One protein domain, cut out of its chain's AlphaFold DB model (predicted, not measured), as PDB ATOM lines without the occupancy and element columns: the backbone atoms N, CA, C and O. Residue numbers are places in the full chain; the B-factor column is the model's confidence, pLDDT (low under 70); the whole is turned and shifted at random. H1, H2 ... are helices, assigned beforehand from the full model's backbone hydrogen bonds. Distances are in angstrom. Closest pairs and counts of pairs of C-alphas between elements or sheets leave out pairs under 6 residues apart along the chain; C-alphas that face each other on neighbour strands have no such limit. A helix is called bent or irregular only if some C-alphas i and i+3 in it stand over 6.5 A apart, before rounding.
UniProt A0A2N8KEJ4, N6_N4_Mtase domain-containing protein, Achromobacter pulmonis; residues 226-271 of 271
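Overview. This is residues 226 to 271 of the 271 residues of the protein "N6_N4_Mtase domain-containing protein" of Achromobacter pulmonis (UniProt A0A2N8KEJ4). One helix, H1, reaches out like an arm from a small body that holds H2, with the last residues, 263 to 271, folded back beside H2. Residues 226 to 236 of H1 stick out, and the two helices stay apart. The printed part has 46 residues with two named helices, H1 then H2, and no named strand; the class is all helix. The whole is loose, with a radius of gyration of the C-alphas of 12.8 A, and flat, spanning 41 by 22 by 12 A.

Arrangement. H1, residues 226 to 242, has a kink of 55 degrees near residue 236. It is irregular: C-alphas 237 and 240 are 7.7 A apart. Its residues 226 to 236 stand free. A short link of 7 residues joins it to H2, residues 250 to 262. H1 and H2 are apart. In H2 every O i to N i+4 pair is within hydrogen-bond range; in H1 10 of 13 are.

Along the chain. H1 begins at C-alpha 226, at (153.481, -10.717, 30.965), and ends at C-alpha 242, at (148.239, 10.935, 30.418), 22.3 A from first to last. H2 runs 18.5 A from C-alpha 250, at (136.704, 26.912, 26.051), to C-alpha 262, at (137.979, 18.181, 42.275).

Size, cuts and confidence. The two C-alphas farthest apart are those of Asp 226 and Asn 250, at 41.5 A. Without the stretch that stands free, the body has 35 residues and spans 28 by 19 by 11 A. The printed part has no cut and ends at Val 271, the chain's last residue. The mean pLDDT of the printed part is 91.5, and no printed residue is under 70.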
ATOM      1  N   ASP A 226     153.231 -11.428  29.715       88.81
ATOM      2  CA  ASP A 226     153.481 -10.717  30.965       88.81
ATOM      3  C   ASP A 226     153.662  -9.218  30.746       88.81
ATOM      4  O   ASP A 226     153.000  -8.423  31.415       88.81
ATOM      5  N   ALA A 227     154.449  -8.814  29.747       90.88
ATOM      6  CA  ALA A 227     154.624  -7.411  29.392       90.88
ATOM      7  C   ALA A 227     153.280  -6.743  29.058       90.88
ATOM      8  O   ALA A 227     152.971  -5.671  29.577       90.88
ATOM      9  N   LYS A 228     152.423  -7.388  28.254       94.50
ATOM     10  CA  LYS A 228     151.076  -6.870  27.940       94.50
ATOM     11  C   LYS A 228     150.173  -6.800  29.170       94.50
ATOM     12  O   LYS A 228     149.342  -5.899  29.266       94.50
ATOM     13  N   ARG A 229     150.275  -7.756  30.095       95.19
ATOM     14  CA  ARG A 229     149.541  -7.721  31.368       95.19
ATOM     15  C   ARG A 229     149.981  -6.523  32.214       95.19
ATOM     16  O   ARG A 229     149.130  -5.703  32.545       95.19
ATOM     17  N   LEU A 230     151.282  -6.377  32.459       95.19
ATOM     18  CA  LEU A 230     151.875  -5.269  33.214       95.19
ATOM     19  C   LEU A 230     151.541  -3.902  32.605       95.19
ATOM     20  O   LEU A 230     151.169  -2.982  33.333       95.19
ATOM     21  N   LEU A 231     151.608  -3.769  31.276       95.50
ATOM     22  CA  LEU A 231     151.226  -2.538  30.581       95.50
ATOM     23  C   LEU A 231     149.750  -2.197  30.806       95.50
ATOM     24  O   LEU A 231     149.449  -1.067  31.171       95.50
ATOM     25  N   ARG A 232     148.840  -3.172  30.679       96.31
ATOM     26  CA  ARG A 232     147.404  -2.955  30.937       96.31
ATOM     27  C   ARG A 232     147.120  -2.584  32.388       96.31
ATOM     28  O   ARG A 232     146.285  -1.724  32.645       96.31
ATOM     29  N   GLU A 233     147.790  -3.221  33.342       96.12
ATOM     30  CA  GLU A 233     147.650  -2.894  34.766       96.12
ATOM     31  C   GLU A 233     148.174  -1.485  35.073       96.12
ATOM     32  O   GLU A 233     147.539  -0.732  35.815       96.12
ATOM     33  N   THR A 234     149.291  -1.106  34.451       95.94
ATOM     34  CA  THR A 234     149.890   0.229  34.567       95.94
ATOM     35  C   THR A 234     148.984   1.289  33.949       95.94
ATOM     36  O   THR A 234     148.688   2.286  34.601       95.94
ATOM     37  N   GLU A 235     148.482   1.062  32.737       94.62
ATOM     38  CA  GLU A 235     147.539   1.950  32.052       94.62
ATOM     39  C   GLU A 235     146.235   2.095  32.843       94.62
ATOM     40  O   GLU A 235     145.766   3.206  33.066       94.62
ATOM     41  N   LYS A 236     145.691   0.997  33.380       93.31
ATOM     42  CA  LYS A 236     144.500   1.043  34.239       93.31
ATOM     43  C   LYS A 236     144.719   1.894  35.494       93.31
ATOM     44  O   LYS A 236     143.784   2.536  35.962       93.31
ATOM     45  N   LYS A 237     145.923   1.867  36.067       93.88
ATOM     46  CA  LYS A 237     146.236   2.560  37.323       93.88
ATOM     47  C   LYS A 237     146.655   4.019  37.126       93.88
ATOM     48  O   LYS A 237     146.318   4.860  37.954       93.88
ATOM     49  N   TYR A 238     147.399   4.308  36.064       94.81
ATOM     50  CA  TYR A 238     148.072   5.594  35.856       94.81
ATOM     51  C   TYR A 238     147.674   6.294  34.554       94.81
ATOM     52  O   TYR A 238     148.109   7.415  34.321       94.81
ATOM     53  N   GLY A 239     146.845   5.675  33.710       93.19
ATOM     54  CA  GLY A 239     146.460   6.215  32.403       93.19
ATOM     55  C   GLY A 239     145.763   7.572  32.481       93.19
ATOM     56  O   GLY A 239     145.938   8.394  31.588       93.19
ATOM     57  N   TRP A 240     145.066   7.848  33.587       92.00
ATOM     58  CA  TRP A 240     144.457   9.150  33.868       92.00
ATOM     59  C   TRP A 240     145.469  10.309  33.818       92.00
ATOM     60  O   TRP A 240     145.145  11.384  33.325       92.00
ATOM     61  N   MET A 241     146.723  10.080  34.235       92.44
ATOM     62  CA  MET A 241     147.785  11.102  34.235       92.44
ATOM     63  C   MET A 241     148.195  11.537  32.822       92.44
ATOM     64  O   MET A 241     148.836  12.571  32.655       92.44
ATOM     65  N   PHE A 242     147.861  10.730  31.814       92.06
ATOM     66  CA  PHE A 242     148.239  10.935  30.418       92.06
ATOM     67  C   PHE A 242     147.038  11.275  29.530       92.06
ATOM     68  O   PHE A 242     147.183  11.347  28.309       92.06
ATOM     69  N   GLN A 243     145.852  11.475  30.112       91.50
ATOM     70  CA  GLN A 243     144.692  11.921  29.354       91.50
ATOM     71  C   GLN A 243     144.907  13.351  28.847       91.50
ATOM     72  O   GLN A 243     145.392  14.227  29.561       91.50
ATOM     73  N   THR A 244     144.519  13.596  27.598       89.50
ATOM     74  CA  THR A 244     144.603  14.919  26.969       89.50
ATOM     75  C   THR A 244     143.308  15.222  26.237       89.50
ATOM     76  O   THR A 244     142.827  14.375  25.483       89.50
ATOM     77  N   ALA A 245     142.790  16.442  26.373       87.56
ATOM     78  CA  ALA A 245     141.708  16.923  25.524       87.56
ATOM     79  C   ALA A 245     142.288  17.412  24.184       87.56
ATOM     80  O   ALA A 245     143.108  18.331  24.151       87.56
ATOM     81  N   HIS A 246     141.900  16.786  23.071       86.56
ATOM     82  CA  HIS A 246     142.386  17.170  21.745       86.56
ATOM     83  C   HIS A 246     141.485  18.245  21.128       86.56
ATOM     84  O   HIS A 246     140.298  18.005  20.937       86.56
ATOM     85  N   ALA A 247     142.060  19.408  20.801       90.94
ATOM     86  CA  ALA A 247     141.344  20.570  20.257       90.94
ATOM     87  C   ALA A 247     140.070  20.960  21.054       90.94
ATOM     88  O   ALA A 247     138.991  21.051  20.465       90.94
ATOM     89  N   PRO A 248     140.175  21.182  22.381       92.06
ATOM     90  CA  PRO A 248     139.008  21.445  23.214       92.06
ATOM     91  C   PRO A 248     138.411  22.829  22.946       92.06
ATOM     92  O   PRO A 248     139.122  23.782  22.608       92.06
ATOM     93  N   THR A 249     137.104  22.961  23.157       94.62
ATOM     94  CA  THR A 249     136.452  24.272  23.276       94.62
ATOM     95  C   THR A 249     136.783  24.920  24.625       94.62
ATOM     96  O   THR A 249     137.248  24.258  25.553       94.62
ATOM     97  N   ASN A 250     136.514  26.222  24.769       95.06
ATOM     98  CA  ASN A 250     136.704  26.912  26.051       95.06
ATOM     99  C   ASN A 250     135.879  26.276  27.184       95.06
ATOM    100  O   ASN A 250     136.381  26.156  28.299       95.06
ATOM    101  N   ASP A 251     134.661  25.819  26.884       93.88
ATOM    102  CA  ASP A 251     133.796  25.160  27.865       93.88
ATOM    103  C   ASP A 251     134.405  23.827  28.333       93.88
ATOM    104  O   ASP A 251     134.445  23.546  29.529       93.88
ATOM    105  N   GLN A 252     134.970  23.039  27.411       91.88
ATOM    106  CA  GLN A 252     135.659  21.783  27.738       91.88
ATOM    107  C   GLN A 252     136.944  22.014  28.536       91.88
ATOM    108  O   GLN A 252     137.265  21.236  29.430       91.88
ATOM    109  N   ILE A 253     137.676  23.099  28.259       93.62
ATOM    110  CA  ILE A 253     138.835  23.487  29.075       93.62
ATOM    111  C   ILE A 253     138.389  23.778  30.509       93.62
ATOM    112  O   ILE A 253     139.024  23.309  31.451       93.62
ATOM    113  N   GLN A 254     137.307  24.537  30.684       93.94
ATOM    114  CA  GLN A 254     136.827  24.905  32.011       93.94
ATOM    115  C   GLN A 254     136.374  23.676  32.808       93.94
ATOM    116  O   GLN A 254     136.820  23.489  33.940       93.94
ATOM    117  N   LEU A 255     135.586  22.796  32.188       92.12
ATOM    118  CA  LEU A 255     135.163  21.532  32.791       92.12
ATOM    119  C   LEU A 255     136.358  20.628  33.143       92.12
ATOM    120  O   LEU A 255     136.366  20.004  34.201       92.12
ATOM    121  N   ALA A 256     137.402  20.594  32.308       92.44
ATOM    122  CA  ALA A 256     138.588  19.774  32.558       92.44
ATOM    123  C   ALA A 256     139.386  20.296  33.759       92.44
ATOM    124  O   ALA A 256     139.857  19.514  34.582       92.44
ATOM    125  N   VAL A 257     139.523  21.620  33.881       92.94
ATOM    126  CA  VAL A 257     140.178  22.259  35.033       92.94
ATOM    127  C   VAL A 257     139.396  21.992  36.321       92.94
ATOM    128  O   VAL A 257     140.003  21.720  37.357       92.94
ATOM    129  N   GLU A 258     138.066  22.046  36.275       93.94
ATOM    130  CA  GLU A 258     137.213  21.713  37.420       93.94
ATOM    131  C   GLU A 258     137.359  20.239  37.829       93.94
ATOM    132  O   GLU A 258     137.557  19.959  39.014       93.94
ATOM    133  N   GLU A 259     137.356  19.314  36.866       92.88
ATOM    134  CA  GLU A 259     137.540  17.873  37.091       92.88
ATOM    135  C   GLU A 259     138.901  17.562  37.737       92.88
ATOM    136  O   GLU A 259     138.958  16.822  38.723       92.88
ATOM    137  N   ILE A 260     139.984  18.177  37.239       92.75
ATOM    138  CA  ILE A 260     141.350  18.033  37.780       92.75
ATOM    139  C   ILE A 260     141.448  18.558  39.212       92.75
ATOM    140  O   ILE A 260     142.102  17.941  40.049       92.75
ATOM    141  N   ASN A 261     140.816  19.693  39.511       94.38
ATOM    142  CA  ASN A 261     140.879  20.283  40.849       94.38
ATOM    143  C   ASN A 261     139.994  19.554  41.871       94.38
ATOM    144  O   ASN A 261     140.213  19.704  43.073       94.38
ATOM    145  N   SER A 262     138.992  18.799  41.410       94.88
ATOM    146  CA  SER A 262     137.979  18.181  42.275       94.88
ATOM    147  C   SER A 262     138.247  16.710  42.597       94.88
ATOM    148  O   SER A 262     137.717  16.209  43.588       94.88
ATOM    149  N   ASN A 263     139.060  16.013  41.797       92.75
ATOM    150  CA  ASN A 263     139.274  14.570  41.922       92.75
ATOM    151  C   ASN A 263     140.762  14.215  42.035       92.75
ATOM    152  O   ASN A 263     141.599  14.762  41.328       92.75
ATOM    153  N   GLU A 264     141.093  13.224  42.870       90.88
ATOM    154  CA  GLU A 264     142.464  12.687  42.960       90.88
ATOM    155  C   GLU A 264     142.871  11.872  41.718       90.88
ATOM    156  O   GLU A 264     144.057  11.724  41.429       90.88
ATOM    157  N   ILE A 265     141.885  11.329  40.999       92.19
ATOM    158  CA  ILE A 265     142.038  10.557  39.759       92.19
ATOM    159  C   ILE A 265     141.040  11.140  38.742       92.19
ATOM    160  O   ILE A 265     139.962  10.568  38.560       92.19
ATOM    161  N   PRO A 266     141.332  12.316  38.159       90.94
ATOM    162  CA  PRO A 266     140.439  12.973  37.208       90.94
ATOM    163  C   PRO A 266     140.246  12.139  35.940       90.94
ATOM    164  O   PRO A 266     141.181  11.484  35.479       90.94
ATOM    165  N   ASP A 267     139.042  12.188  35.366       90.12
ATOM    166  CA  ASP A 267     138.713  11.494  34.117       90.12
ATOM    167  C   ASP A 267     138.279  12.475  33.018       90.12
ATOM    168  O   ASP A 267     137.096  12.755  32.811       90.12
ATOM    169  N   LEU A 268     139.259  12.956  32.258       88.00
ATOM    170  CA  LEU A 268     139.072  13.876  31.138       88.00
ATOM    171  C   LEU A 268     138.377  13.234  29.929       88.00
ATOM    172  O   LEU A 268     138.026  13.942  28.992       88.00
ATOM    173  N   GLY A 269     138.154  11.913  29.920       80.19
ATOM    174  CA  GLY A 269     137.366  11.252  28.873       80.19
ATOM    175  C   GLY A 269     135.867  11.571  28.940       80.19
ATOM    176  O   GLY A 269     135.133  11.260  28.003       80.19
ATOM    177  N   LYS A 270     135.409  12.165  30.047       70.44
ATOM    178  CA  LYS A 270     134.012  12.555  30.282       70.44
ATOM    179  C   LYS A 270     133.742  14.044  30.048       70.44
ATOM    180  O   LYS A 270     132.609  14.477  30.255       70.44
ATOM    181  N   VAL A 271     134.771  14.796  29.654       71.00
ATOM    182  CA  VAL A 271     134.774  16.257  29.524       71.00
ATOM    183  C   VAL A 271     134.704  16.697  28.062       71.00
ATOM    184  O   VAL A 271     135.374  16.073  27.212       71.00
TER     185      VAL A 271